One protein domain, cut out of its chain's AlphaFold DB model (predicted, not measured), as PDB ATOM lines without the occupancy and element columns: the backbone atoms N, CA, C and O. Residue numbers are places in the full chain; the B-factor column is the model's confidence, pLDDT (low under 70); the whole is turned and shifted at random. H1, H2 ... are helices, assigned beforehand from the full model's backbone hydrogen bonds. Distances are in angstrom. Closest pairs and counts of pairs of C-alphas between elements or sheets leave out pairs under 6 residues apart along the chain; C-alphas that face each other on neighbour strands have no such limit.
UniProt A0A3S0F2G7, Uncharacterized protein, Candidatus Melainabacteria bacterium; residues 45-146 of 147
ATOM      1  N   ALA A  45     161.111 112.031 139.145       91.31
ATOM      2  CA  ALA A  45     161.665 111.854 137.804       91.31
ATOM      3  C   ALA A  45     161.282 110.480 137.237       91.31
ATOM      4  O   ALA A  45     160.791 110.389 136.114       91.31
ATOM      5  N   GLN A  46     161.398 109.434 138.054       90.19
ATOM      6  CA  GLN A  46     160.975 108.076 137.717       90.19
ATOM      7  C   GLN A  46     159.473 108.013 137.406       90.19
ATOM      8  O   GLN A  46     159.062 107.411 136.416       90.19
ATOM      9  N   THR A  47     158.657 108.717 138.193       91.31
ATOM     10  CA  THR A  47     157.208 108.818 137.973       91.31
ATOM     11  C   THR A  47     156.877 109.463 136.624       91.31
ATOM     12  O   THR A  47     155.993 108.983 135.918       91.31
ATOM     13  N   LEU A  48     157.587 110.527 136.228       92.31
ATOM     14  CA  LEU A  48     157.370 111.171 134.926       92.31
ATOM     15  C   LEU A  48     157.651 110.214 133.762       92.31
ATOM     16  O   LEU A  48     156.851 110.146 132.832       92.31
ATOM     17  N   VAL A  49     158.748 109.457 133.836       93.06
ATOM     18  CA  VAL A  49     159.114 108.467 132.811       93.06
ATOM     19  C   VAL A  49     158.089 107.331 132.764       93.06
ATOM     20  O   VAL A  49     157.605 106.982 131.692       93.06
ATOM     21  N   TYR A  50     157.685 106.802 133.920       91.94
ATOM     22  CA  TYR A  50     156.671 105.751 134.014       91.94
ATOM     23  C   TYR A  50     155.322 106.177 133.408       91.94
ATOM     24  O   TYR A  50     154.661 105.398 132.710       91.94
ATOM     25  N   ASN A  51     154.936 107.437 133.619       92.94
ATOM     26  CA  ASN A  51     153.668 107.985 133.143       92.94
ATOM     27  C   ASN A  51     153.570 108.087 131.615       92.94
ATOM     28  O   ASN A  51     152.453 108.162 131.105       92.94
ATOM     29  N   LEU A  52     154.685 108.020 130.876       94.31
ATOM     30  CA  LEU A  52     154.682 108.014 129.407       94.31
ATOM     31  C   LEU A  52     153.933 106.818 128.799       94.31
ATOM     32  O   LEU A  52     153.560 106.889 127.629       94.31
ATOM     33  N   ASN A  53     153.690 105.753 129.573       91.75
ATOM     34  CA  ASN A  53     153.002 104.552 129.090       91.75
ATOM     35  C   ASN A  53     151.819 104.078 129.959       91.75
ATOM     36  O   ASN A  53     151.077 103.197 129.542       91.75
ATOM     37  N   HIS A  54     151.636 104.627 131.164       86.38
ATOM     38  CA  HIS A  54     150.691 104.071 132.151       86.38
ATOM     39  C   HIS A  54     149.544 105.008 132.539       86.38
ATOM     40  O   HIS A  54     148.636 104.598 133.261       86.38
ATOM     41  N   VAL A  55     149.563 106.257 132.071       90.00
ATOM     42  CA  VAL A  55     148.505 107.239 132.349       90.00
ATOM     43  C   VAL A  55     147.630 107.428 131.108       90.00
ATOM     44  O   VAL A  55     148.080 107.237 129.977       90.00
ATOM     45  N   ALA A  56     146.364 107.795 131.316       88.50
ATOM     46  CA  ALA A  56     145.480 108.215 130.232       88.50
ATOM     47  C   ALA A  56     146.096 109.389 129.454       88.50
ATOM     48  O   ALA A  56     146.747 110.248 130.051       88.50
ATOM     49  N   ASN A  57     145.884 109.435 128.135       92.38
ATOM     50  CA  ASN A  57     146.458 110.469 127.262       92.38
ATOM     51  C   ASN A  57     147.998 110.551 127.320       92.38
ATOM     52  O   ASN A  57     148.583 111.607 127.082       92.38
ATOM     53  N   SER A  58     148.660 109.450 127.680       94.62
ATOM     54  CA  SER A  58     150.114 109.323 127.602       94.62
ATOM     55  C   SER A  58     150.580 109.094 126.163       94.62
ATOM     56  O   SER A  58     149.791 108.766 125.278       94.62
ATOM     57  N   THR A  59     151.883 109.224 125.920       96.38
ATOM     58  CA  THR A  59     152.467 108.917 124.607       96.38
ATOM     59  C   THR A  59     152.135 107.490 124.169       96.38
ATOM     60  O   THR A  59     151.687 107.287 123.043       96.38
ATOM     61  N   GLY A  60     152.272 106.509 125.066       96.06
ATOM     62  CA  GLY A  60     151.913 105.117 124.785       96.06
ATOM     63  C   GLY A  60     150.429 104.938 124.453       96.06
ATOM     64  O   GLY A  60     150.091 104.162 123.561       96.06
ATOM     65  N   PHE A  61     149.546 105.701 125.107       95.50
ATOM     66  CA  PHE A  61     148.119 105.715 124.785       95.50
ATOM     67  C   PHE A  61     147.857 106.198 123.353       95.50
ATOM     68  O   PHE A  61     147.175 105.496 122.608       95.50
ATOM     69  N   TYR A  62     148.426 107.338 122.944       96.38
ATOM     70  CA  TYR A  62     148.214 107.876 121.594       96.38
ATOM     71  C   TYR A  62     148.770 106.953 120.507       96.38
ATOM     72  O   TYR A  62     148.082 106.693 119.525       96.38
ATOM     73  N   LEU A  63     149.956 106.369 120.717       96.31
ATOM     74  CA  LEU A  63     150.529 105.402 119.775       96.31
ATOM     75  C   LEU A  63     149.606 104.190 119.577       96.31
ATOM     76  O   LEU A  63     149.330 103.792 118.450       96.31
ATOM     77  N   LEU A  64     149.075 103.621 120.664       94.56
ATOM     78  CA  LEU A  64     148.132 102.502 120.580       94.56
ATOM     79  C   LEU A  64     146.788 102.900 119.965       94.56
ATOM     80  O   LEU A  64     146.174 102.093 119.264       94.56
ATOM     81  N   GLN A  65     146.308 104.107 120.254       94.75
ATOM     82  CA  GLN A  65     145.082 104.635 119.672       94.75
ATOM     83  C   GLN A  65     145.216 104.763 118.153       94.75
ATOM     84  O   GLN A  65     144.338 104.290 117.433       94.75
ATOM     85  N   ASP A  66     146.324 105.321 117.671       94.94
ATOM     86  CA  ASP A  66     146.569 105.501 116.242       94.94
ATOM     87  C   ASP A  66     146.751 104.156 115.532       94.94
ATOM     88  O   ASP A  66     146.151 103.949 114.478       94.94
ATOM     89  N   ILE A  67     147.448 103.188 116.146       94.44
ATOM     90  CA  ILE A  67     147.534 101.808 115.629       94.44
ATOM     91  C   ILE A  67     146.135 101.210 115.431       94.44
ATOM     92  O   ILE A  67     145.854 100.625 114.390       94.44
ATOM     93  N   ARG A  68     145.225 101.377 116.400       92.81
ATOM     94  CA  ARG A  68     143.834 100.897 116.277       92.81
ATOM     95  C   ARG A  68     143.042 101.664 115.216       92.81
ATOM     96  O   ARG A  68     142.139 101.105 114.600       92.81
ATOM     97  N   GLY A  69     143.362 102.939 115.012       94.62
ATOM     98  CA  GLY A  69     142.736 103.788 114.001       94.62
ATOM     99  C   GLY A  69     143.074 103.384 112.563       94.62
ATOM    100  O   GLY A  69     142.282 103.657 111.658       94.62
ATOM    101  N   ILE A  70     144.198 102.695 112.338       93.62
ATOM    102  CA  ILE A  70     144.672 102.329 110.995       93.62
ATOM    103  C   ILE A  70     143.703 101.403 110.256       93.62
ATOM    104  O   ILE A  70     143.487 101.605 109.060       93.62
ATOM    105  N   ASP A  71     143.060 100.453 110.936       89.06
ATOM    106  CA  ASP A  71     142.068  99.568 110.303       89.06
ATOM    107  C   ASP A  71     140.859 100.352 109.776       89.06
ATOM    108  O   ASP A  71     140.346 100.096 108.684       89.06
ATOM    109  N   THR A  72     140.424 101.359 110.539       92.94
ATOM    110  CA  THR A  72     139.333 102.249 110.121       92.94
ATOM    111  C   THR A  72     139.777 103.117 108.945       92.94
ATOM    112  O   THR A  72     139.060 103.232 107.952       92.94
ATOM    113  N   MET A  73     140.998 103.657 109.006       93.62
ATOM    114  CA  MET A  73     141.586 104.441 107.921       93.62
ATOM    115  C   MET A  73     141.686 103.635 106.617       93.62
ATOM    116  O   MET A  73     141.380 104.166 105.552       93.62
ATOM    117  N   ASP A  74     142.070 102.358 106.672       93.56
ATOM    118  CA  ASP A  74     142.131 101.488 105.491       93.56
ATOM    119  C   ASP A  74     140.761 101.295 104.837       93.56
ATOM    120  O   ASP A  74     140.608 101.424 103.614       93.56
ATOM    121  N   HIS A  75     139.748 101.024 105.660       94.50
ATOM    122  CA  HIS A  75     138.379 100.885 105.192       94.50
ATOM    123  C   HIS A  75     137.898 102.164 104.495       94.50
ATOM    124  O   HIS A  75     137.362 102.112 103.380       94.50
ATOM    125  N   ASP A  76     138.138 103.314 105.120       96.19
ATOM    126  CA  ASP A  76     137.709 104.614 104.616       96.19
ATOM    127  C   ASP A  76     138.442 105.010 103.330       96.19
ATOM    128  O   ASP A  76     137.803 105.453 102.371       96.19
ATOM    129  N   LEU A  77     139.757 104.780 103.246       96.56
ATOM    130  CA  LEU A  77     140.541 105.023 102.031       96.56
ATOM    131  C   LEU A  77     140.102 104.111 100.880       96.56
ATOM    132  O   LEU A  77     139.945 104.575  99.748       96.56
ATOM    133  N   THR A  78     139.826 102.835 101.156       97.00
ATOM    134  CA  THR A  78     139.314 101.892 100.150       97.00
ATOM    135  C   THR A  78     137.947 102.330  99.625       97.00
ATOM    136  O   THR A  78     137.681 102.286  98.418       97.00
ATOM    137  N   LYS A  79     137.064 102.784 100.517       98.00
ATOM    138  CA  LYS A  79     135.753 103.323 100.145       98.00
ATOM    139  C   LYS A  79     135.890 104.592  99.306       98.00
ATOM    140  O   LYS A  79     135.232 104.693  98.269       98.00
ATOM    141  N   ALA A  80     136.758 105.518  99.709       97.88
ATOM    142  CA  ALA A  80     137.032 106.746  98.971       97.88
ATOM    143  C   ALA A  80     137.565 106.451  97.560       97.88
ATOM    144  O   ALA A  80     137.070 107.024  96.589       97.88
ATOM    145  N   LEU A  81     138.498 105.501  97.419       98.06
ATOM    146  CA  LEU A  81     139.033 105.085  96.119       98.06
ATOM    147  C   LEU A  81     137.924 104.583  95.188       98.06
ATOM    148  O   LEU A  81     137.810 105.046  94.053       98.06
ATOM    149  N   ARG A  82     137.064 103.682  95.680       97.88
ATOM    150  CA  ARG A  82     135.935 103.144  94.901       97.88
ATOM    151  C   ARG A  82     134.965 104.240  94.474       97.88
ATOM    152  O   ARG A  82     134.523 104.254  93.330       97.88
ATOM    153  N   GLN A  83     134.651 105.174  95.371       98.19
ATOM    154  CA  GLN A  83     133.777 106.303  95.052       98.19
ATOM    155  C   GLN A  83     134.362 107.170  93.934       98.19
ATOM    156  O   GLN A  83     133.652 107.484  92.980       98.19
ATOM    157  N   VAL A  84     135.652 107.511  94.007       97.94
ATOM    158  CA  VAL A  84     136.328 108.295  92.961       97.94
ATOM    159  C   VAL A  84     136.310 107.553  91.624       97.94
ATOM    160  O   VAL A  84     135.968 108.152  90.607       97.94
ATOM    161  N   GLN A  85     136.618 106.254  91.617       96.69
ATOM    162  CA  GLN A  85     136.631 105.435  90.400       96.69
ATOM    163  C   GLN A  85     135.247 105.344  89.737       96.69
ATOM    164  O   GLN A  85     135.135 105.510  88.519       96.69
ATOM    165  N   GLU A  86     134.181 105.137  90.514       97.00
ATOM    166  CA  GLU A  86     132.814 105.067  89.983       97.00
ATOM    167  C   GLU A  86     132.312 106.420  89.466       97.00
ATOM    168  O   GLU A  86     131.662 106.488  88.413       97.00
ATOM    169  N   VAL A  87     132.647 107.513  90.161       97.31
ATOM    170  CA  VAL A  87     132.333 108.873  89.706       97.31
ATOM    171  C   VAL A  87     133.078 109.189  88.413       97.31
ATOM    172  O   VAL A  87     132.448 109.660  87.468       97.31
ATOM    173  N   ASP A  88     134.375 108.891  88.326       96.56
ATOM    174  CA  ASP A  88     135.187 109.145  87.130       96.56
ATOM    175  C   ASP A  88     134.654 108.369  85.920       96.56
ATOM    176  O   ASP A  88     134.383 108.947  84.866       96.56
ATOM    177  N   LYS A  89     134.387 107.069  86.092       95.81
ATOM    178  CA  LYS A  89     133.779 106.216  85.064       95.81
ATOM    179  C   LYS A  89     132.438 106.769  84.588       95.81
ATOM    180  O   LYS A  89     132.193 106.866  83.383       95.81
ATOM    181  N   THR A  90     131.564 107.138  85.521       96.69
ATOM    182  CA  THR A  90     130.232 107.662  85.197       96.69
ATOM    183  C   THR A  90     130.326 109.009  84.489       96.69
ATOM    184  O   THR A  90     129.675 109.201  83.463       96.69
ATOM    185  N   PHE A  91     131.168 109.914  84.982       96.88
ATOM    186  CA  PHE A  91     131.390 111.234  84.405       96.88
ATOM    187  C   PHE A  91     131.914 111.145  82.967       96.88
ATOM    188  O   PHE A  91     131.340 111.747  82.058       96.88
ATOM    189  N   ASN A  92     132.955 110.345  82.739       96.31
ATOM    190  CA  ASN A  92     133.586 110.190  81.430       96.31
ATOM    191  C   ASN A  92     132.645 109.513  80.420       96.31
ATOM    192  O   ASN A  92     132.560 109.946  79.269       96.31
ATOM    193  N   ARG A  93     131.839 108.538  80.865       95.88
ATOM    194  CA  ARG A  93     130.762 107.947  80.054       95.88
ATOM    195  C   ARG A  93     129.715 108.984  79.639       95.88
ATOM    196  O   ARG A  93     129.350 109.030  78.469       95.88
ATOM    197  N   LEU A  94     129.253 109.832  80.561       95.62
ATOM    198  CA  LEU A  94     128.266 110.885  80.272       95.62
ATOM    199  C   LEU A  94     128.808 111.980  79.340       95.62
ATOM    200  O   LEU A  94     128.032 112.662  78.676       95.62
ATOM    201  N   ARG A  95     130.132 112.147  79.274       96.50
ATOM    202  CA  ARG A  95     130.811 113.082  78.365       96.50
ATOM    203  C   ARG A  95     131.182 112.478  77.011       96.50
ATOM    204  O   ARG A  95     131.785 113.177  76.206       96.50
ATOM    205  N   GLY A  96     130.826 111.218  76.755       95.31
ATOM    206  CA  GLY A  96     131.139 110.532  75.499       95.31
ATOM    207  C   GLY A  96     132.602 110.099  75.359       95.31
ATOM    208  O   GLY A  96     132.987 109.656  74.286       95.31
ATOM    209  N   ASN A  97     133.395 110.178  76.435       95.06
ATOM    210  CA  ASN A  97     134.823 109.849  76.447       95.06
ATOM    211  C   ASN A  97     135.131 108.767  77.503       95.06
ATOM    212  O   ASN A  97     135.866 109.051  78.447       95.06
ATOM    213  N   PRO A  98     134.572 107.542  77.408       88.88
ATOM    214  CA  PRO A  98     134.649 106.519  78.465       88.88
ATOM    215  C   PRO A  98     136.075 106.051  78.811       88.88
ATOM    216  O   PRO A  98     136.318 105.583  79.928       88.88
ATOM    217  N   ASP A  99     137.017 106.208  77.881       90.38
ATOM    218  CA  ASP A  99     138.427 105.849  78.077       90.38
ATOM    219  C   ASP A  99     139.223 106.929  78.813       90.38
ATOM    220  O   ASP A  99     140.313 106.662  79.319       90.38
ATOM    221  N   ASN A 100     138.672 108.141  78.930       93.50
ATOM    222  CA  ASN A 100     139.307 109.199  79.698       93.50
ATOM    223  C   ASN A 100     139.327 108.851  81.197       93.50
ATOM    224  O   ASN A 100     138.517 108.059  81.699       93.50
ATOM    225  N   ARG A 101     140.276 109.449  81.919       91.56
ATOM    226  CA  ARG A 101     140.470 109.275  83.363       91.56
ATOM    227  C   ARG A 101     140.659 110.630  84.036       91.56
ATOM    228  O   ARG A 101     141.732 110.964  84.534       91.56
ATOM    229  N   SER A 102     139.601 111.433  84.014       92.69
ATOM    230  CA  SER A 102     139.592 112.811  84.523       92.69
ATOM    231  C   SER A 102     140.046 112.935  85.985       92.69
ATOM    232  O   SER A 102     140.634 113.948  86.356       92.69
ATOM    233  N   MET A 103     139.808 111.914  86.815       94.81
ATOM    234  CA  MET A 103     140.153 111.911  88.246       94.81
ATOM    235  C   MET A 103     141.333 110.993  88.604       94.81
ATOM    236  O   MET A 103     141.575 110.737  89.785       94.81
ATOM    237  N   GLN A 104     142.109 110.524  87.619       95.12
ATOM    238  CA  GLN A 104     143.208 109.572  87.842       95.12
ATOM    239  C   GLN A 104     144.205 110.042  88.907       95.12
ATOM    240  O   GLN A 104     144.644 109.257  89.743       95.12
ATOM    241  N   ALA A 105     144.533 111.336  88.905       96.69
ATOM    242  CA  ALA A 105     145.476 111.917  89.854       96.69
ATOM    243  C   ALA A 105     145.019 111.766  91.317       96.69
ATOM    244  O   ALA A 105     145.856 111.610  92.205       96.69
ATOM    245  N   VAL A 106     143.707 111.802  91.578       97.44
ATOM    246  CA  VAL A 106     143.151 111.604  92.924       97.44
ATOM    247  C   VAL A 106     143.244 110.132  93.316       97.44
ATOM    248  O   VAL A 106     143.752 109.836  94.395       97.44
ATOM    249  N   SER A 107     142.849 109.216  92.425       97.25
ATOM    250  CA  SER A 107     142.962 107.769  92.657       97.25
ATOM    251  C   SER A 107     144.396 107.354  92.991       97.25
ATOM    252  O   SER A 107     144.611 106.686  93.996       97.25
ATOM    253  N   ILE A 108     145.387 107.850  92.237       97.62
ATOM    254  CA  ILE A 108     146.813 107.577  92.486       97.62
ATOM    255  C   ILE A 108     147.242 108.051  93.883       97.62
ATOM    256  O   ILE A 108     148.010 107.375  94.565       97.62
ATOM    257  N   LYS A 109     146.763 109.215  94.340       98.06
ATOM    258  CA  LYS A 109     147.091 109.717  95.684       98.06
ATOM    259  C   LYS A 109     146.470 108.862  96.788       98.06
ATOM    260  O   LYS A 109     147.126 108.645  97.802       98.06
ATOM    261  N   ILE A 110     145.247 108.369  96.590       97.44
ATOM    262  CA  ILE A 110     144.586 107.472  97.547       97.44
ATOM    263  C   ILE A 110     145.288 106.108  97.576       97.44
ATOM    264  O   ILE A 110     145.573 105.598  98.653       97.44
ATOM    265  N   GLU A 111     145.650 105.550  96.419       96.50
ATOM    266  CA  GLU A 111     146.441 104.314  96.326       96.50
ATOM    267  C   GLU A 111     147.803 104.459  97.008       96.50
ATOM    268  O   GLU A 111     148.231 103.580  97.753       96.50
ATOM    269  N   LYS A 112     148.472 105.603  96.825       96.75
ATOM    270  CA  LYS A 112     149.705 105.905  97.552       96.75
ATOM    271  C   LYS A 112     149.474 105.911  99.065       96.75
ATOM    272  O   LYS A 112     150.277 105.325  99.779       96.75
ATOM    273  N   ALA A 113     148.399 106.536  99.547       96.06
ATOM    274  CA  ALA A 113     148.068 106.542 100.972       96.06
ATOM    275  C   ALA A 113     147.810 105.123 101.509       96.06
ATOM    276  O   ALA A 113     148.338 104.772 102.561       96.06
ATOM    277  N   LEU A 114     147.086 104.285 100.757       94.75
ATOM    278  CA  LEU A 114     146.873 102.870 101.083       94.75
ATOM    279  C   LEU A 114     148.193 102.096 101.173       94.75
ATOM    280  O   LEU A 114     148.380 101.326 102.105       94.75
ATOM    281  N   ASN A 115     149.133 102.326 100.257       93.31
ATOM    282  CA  ASN A 115     150.436 101.657 100.283       93.31
ATOM    283  C   ASN A 115     151.330 102.159 101.426       93.31
ATOM    284  O   ASN A 115     152.046 101.380 102.048       93.31
ATOM    285  N   SER A 116     151.284 103.459 101.729       94.25
ATOM    286  CA  SER A 116     152.051 104.053 102.825       94.25
ATOM    287  C   SER A 116     151.522 103.669 104.208       94.25
ATOM    288  O   SER A 116     152.276 103.748 105.173       94.25
ATOM    289  N   ARG A 117     150.264 103.223 104.320       91.25
ATOM    290  CA  ARG A 117     149.663 102.871 105.615       91.25
ATOM    291  C   ARG A 117     150.375 101.714 106.309       91.25
ATOM    292  O   ARG A 117     150.480 101.737 107.524       91.25
ATOM    293  N   ALA A 118     150.832 100.713 105.554       88.62
ATOM    294  CA  ALA A 118     151.432  99.509 106.127       88.62
ATOM    295  C   ALA A 118     152.774  99.839 106.791       88.62
ATOM    296  O   ALA A 118     153.036  99.405 107.905       88.62
ATOM    297  N   ILE A 119     153.565 100.686 106.126       93.44
ATOM    298  CA  ILE A 119     154.818 101.224 106.664       93.44
ATOM    299  C   ILE A 119     154.521 102.060 107.911       93.44
ATOM    300  O   ILE A 119     155.130 101.858 108.950       93.44
ATOM    301  N   PHE A 120     153.521 102.942 107.841       94.31
ATOM    302  CA  PHE A 120     153.135 103.768 108.982       94.31
ATOM    303  C   PHE A 120     152.662 102.940 110.191       94.31
ATOM    304  O   PHE A 120     152.975 103.270 111.330       94.31
ATOM    305  N   GLU A 121     151.936 101.843 109.963       94.81
ATOM    306  CA  GLU A 121     151.525 100.913 111.019       94.81
ATOM    307  C   GLU A 121     152.725 100.239 111.691       94.81
ATOM    308  O   GLU A 121     152.761 100.111 112.917       94.81
ATOM    309  N   GLU A 122     153.699  99.803 110.894       95.62
ATOM    310  CA  GLU A 122     154.946  99.218 111.383       95.62
ATOM    311  C   GLU A 122     155.753 100.239 112.192       95.62
ATOM    312  O   GLU A 122     156.130  99.939 113.324       95.62
ATOM    313  N   ASP A 123     155.902 101.464 111.682       97.00
ATOM    314  CA  ASP A 123     156.596 102.562 112.361       97.00
ATOM    315  C   ASP A 123     155.954 102.887 113.721       97.00
ATOM    316  O   ASP A 123     156.654 103.089 114.715       97.00
ATOM    317  N   LEU A 124     154.618 102.908 113.813       96.62
ATOM    318  CA  LEU A 124     153.926 103.140 115.084       96.62
ATOM    319  C   LEU A 124     154.120 101.986 116.073       96.62
ATOM    320  O   LEU A 124     154.294 102.224 117.274       96.62
ATOM    321  N   LYS A 125     154.088 100.736 115.595       96.69
ATOM    322  CA  LYS A 125     154.355  99.557 116.435       96.69
ATOM    323  C   LYS A 125     155.785  99.579 116.957       96.69
ATOM    324  O   LYS A 125     155.984  99.362 118.153       96.69
ATOM    325  N   ASP A 126     156.750  99.874 116.095       97.94
ATOM    326  CA  ASP A 126     158.157  99.993 116.466       97.94
ATOM    327  C   ASP A 126     158.378 101.126 117.473       97.94
ATOM    328  O   ASP A 126     158.976 100.913 118.529       97.94
ATOM    329  N   ALA A 127     157.789 102.300 117.232       97.88
ATOM    330  CA  ALA A 127     157.840 103.425 118.162       97.88
ATOM    331  C   ALA A 127     157.267 103.064 119.541       97.88
ATOM    332  O   ALA A 127     157.848 103.426 120.567       97.88
ATOM    333  N   TYR A 128     156.159 102.319 119.594       97.38
ATOM    334  CA  TYR A 128     155.569 101.868 120.856       97.38
ATOM    335  C   TYR A 128     156.461 100.859 121.596       97.38
ATOM    336  O   TYR A 128     156.650 100.971 122.810       97.38
ATOM    337  N   ILE A 129     157.038  99.888 120.885       97.56
ATOM    338  CA  ILE A 129     157.971  98.912 121.468       97.56
ATOM    339  C   ILE A 129     159.220  99.628 121.990       97.56
ATOM    340  O   ILE A 129     159.623  99.411 123.133       97.56
ATOM    341  N   THR A 130     159.784 100.533 121.193       97.94
ATOM    342  CA  THR A 130     160.947 101.346 121.553       97.94
ATOM    343  C   THR A 130     160.663 102.225 122.768       97.94
ATOM    344  O   THR A 130     161.489 102.285 123.677       97.94
ATOM    345  N   LEU A 131     159.482 102.848 122.852       97.38
ATOM    346  CA  LEU A 131     159.064 103.624 124.021       97.38
ATOM    347  C   LEU A 131     159.067 102.771 125.294       97.38
ATOM    348  O   LEU A 131     159.599 103.201 126.318       97.38
ATOM    349  N   LYS A 132     158.497 101.561 125.244       96.19
ATOM    350  CA  LYS A 132     158.486 100.650 126.396       96.19
ATOM    351  C   LYS A 132     159.899 100.280 126.836       96.19
ATOM    352  O   LYS A 132     160.213 100.413 128.016       96.19
ATOM    353  N   SER A 133     160.741  99.876 125.888       96.00
ATOM    354  CA  SER A 133     162.135  99.522 126.156       96.00
ATOM    355  C   SER A 133     162.908 100.699 126.757       96.00
ATOM    356  O   SER A 133     163.608 100.527 127.750       96.00
ATOM    357  N   ALA A 134     162.724 101.912 126.228       95.94
ATOM    358  CA  ALA A 134     163.382 103.116 126.729       95.94
ATOM    359  C   ALA A 134     162.939 103.482 128.156       95.94
ATOM    360  O   ALA A 134     163.763 103.899 128.973       95.94
ATOM    361  N   ILE A 135     161.651 103.311 128.481       94.06
ATOM    362  CA  ILE A 135     161.131 103.499 129.845       94.06
ATOM    363  C   ILE A 135     161.790 102.503 130.800       94.06
ATOM    364  O   ILE A 135     162.293 102.906 131.850       94.06
ATOM    365  N   GLU A 136     161.815 101.220 130.440       92.75
ATOM    366  CA  GLU A 136     162.417 100.163 131.258       92.75
ATOM    367  C   GLU A 136     163.918 100.403 131.470       92.75
ATOM    368  O   GLU A 136     164.379 100.424 132.613       92.75
ATOM    369  N   GLU A 137     164.669 100.672 130.401       92.81
ATOM    370  CA  GLU A 137     166.107 100.952 130.454       92.81
ATOM    371  C   GLU A 137     166.421 102.167 131.332       92.81
ATOM    372  O   GLU A 137     167.330 102.118 132.167       92.81
ATOM    373  N   THR A 138     165.649 103.246 131.188       92.88
ATOM    374  CA  THR A 138     165.834 104.475 131.969       92.88
ATOM    375  C   THR A 138     165.601 104.222 133.457       92.88
ATOM    376  O   THR A 138     166.409 104.638 134.290       92.88
ATOM    377  N   LEU A 139     164.526 103.511 133.807       89.62
ATOM    378  CA  LEU A 139     164.185 103.226 135.201       89.62
ATOM    379  C   LEU A 139     165.180 102.249 135.846       89.62
ATOM    380  O   LEU A 139     165.602 102.470 136.982       89.62
ATOM    381  N   VAL A 140     165.617 101.212 135.127       88.75
ATOM    382  CA  VAL A 140     166.642 100.270 135.611       88.75
ATOM    383  C   VAL A 140     167.983 100.982 135.810       88.75
ATOM    384  O   VAL A 140     168.597 100.858 136.872       88.75
ATOM    385  N   SER A 141     168.417 101.787 134.839       85.50
ATOM    386  CA  SER A 141     169.694 102.508 134.903       85.50
ATOM    387  C   SER A 141     169.753 103.513 136.054       85.50
ATOM    388  O   SER A 141     170.803 103.674 136.677       85.50
ATOM    389  N   ASP A 142     168.640 104.178 136.367       83.50
ATOM    390  CA  ASP A 142     168.561 105.105 137.497       83.50
ATOM    391  C   ASP A 142     168.626 104.375 138.850       83.50
ATOM    392  O   ASP A 142     169.363 104.784 139.749       83.50
ATOM    393  N   THR A 143     167.949 103.226 138.986       71.31
ATOM    394  CA  THR A 143     168.036 102.412 140.215       71.31
ATOM    395  C   THR A 143     169.442 101.863 140.478       71.31
ATOM    396  O   THR A 143     169.836 101.728 141.635       71.31
ATOM    397  N   GLY A 144     170.233 101.611 139.428       63.22
ATOM    398  CA  GLY A 144     171.630 101.183 139.543       63.22
ATOM    399  C   GLY A 144     172.599 102.275 140.013       63.22
ATOM    400  O   GLY A 144     173.645 101.950 140.571       63.22
ATOM    401  N   LYS A 145     172.255 103.559 139.834       60.94
ATOM    402  CA  LYS A 145     173.092 104.712 140.223       60.94
ATOM    403  C   LYS A 145     172.897 105.168 141.671       60.94
ATOM    404  O   LYS A 145     173.700 105.950 142.162       60.94
ATOM    405  N   LYS A 146     171.855 104.692 142.359       56.91
ATOM    406  CA  LYS A 146     171.554 105.035 143.764       56.91
ATOM    407  C   LYS A 146     172.281 104.146 144.794       56.91
ATOM    408  O   LYS A 146     171.764 103.964 145.894       56.91
TER     409      LYS A 146
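Overview. This is residues 45 to 146 of the 147 residues of an uncharacterized protein of Candidatus Melainabacteria bacterium (UniProt A0A3S0F2G7). A long, narrow helical hairpin: H2 and H3 run side by side in opposite ways, joined by a turn at one end, and at the other end the short H1 precedes H2 and packs on residues 131 to 139 of H3. The 102 printed residues hold three named helices, H1, H2 and H3 in that order, and no named strand; the class is all helix. The whole is extended, a rod spanning 79 by 20 by 15 A, with a radius of gyration of the C-alphas of 22.3 A.

Arrangement. H1, residues 45 to 54, and H2, residues 59 to 94, touch only at the corner by their tight link, H2 with residues 59 to 61 alone; their closest C-alphas, those of Asn 53 and Gly 60, are 4.5 A apart. They run the same way at a steep tilt of 39 degrees. H3, residues 104 to 145, touches H2, the closest C-alphas being those of Leu 81 and Ser 107, 5.9 A apart. This hairpin has a shallow tilt of 3 degrees, opposite ways. H3 touches H1 with residues 131 to 139 alone, closest at the C-alphas of Val 49 and Ile 135, 6.1 A apart. These two run opposite ways at 38 degrees, only just a steep tilt. H1, H2 and H3 form a bundle, a group of helices that touch one another. O i to N i+4 pairs are within hydrogen-bond range in 4 of 6 cases in H1, 30 of 32 in H2 and 36 of 38 in H3.

Along the chain. H1 begins at C-alpha 45 (161.665, 111.854, 137.804). H2 is 50.5 A long, with a kink of 36 degrees near residue 71. H3 is 60.5 A long, with a kink of 31 degrees near residue 118, and ends at C-alpha 145 (173.092, 104.712, 140.223).

Size, cuts and confidence. The two C-alphas farthest apart, those of Gly 96 and Lys 146, are 79.5 A apart. The printed part has no cut, and no link is long. Residues 144 to 146 are under 70 in pLDDT.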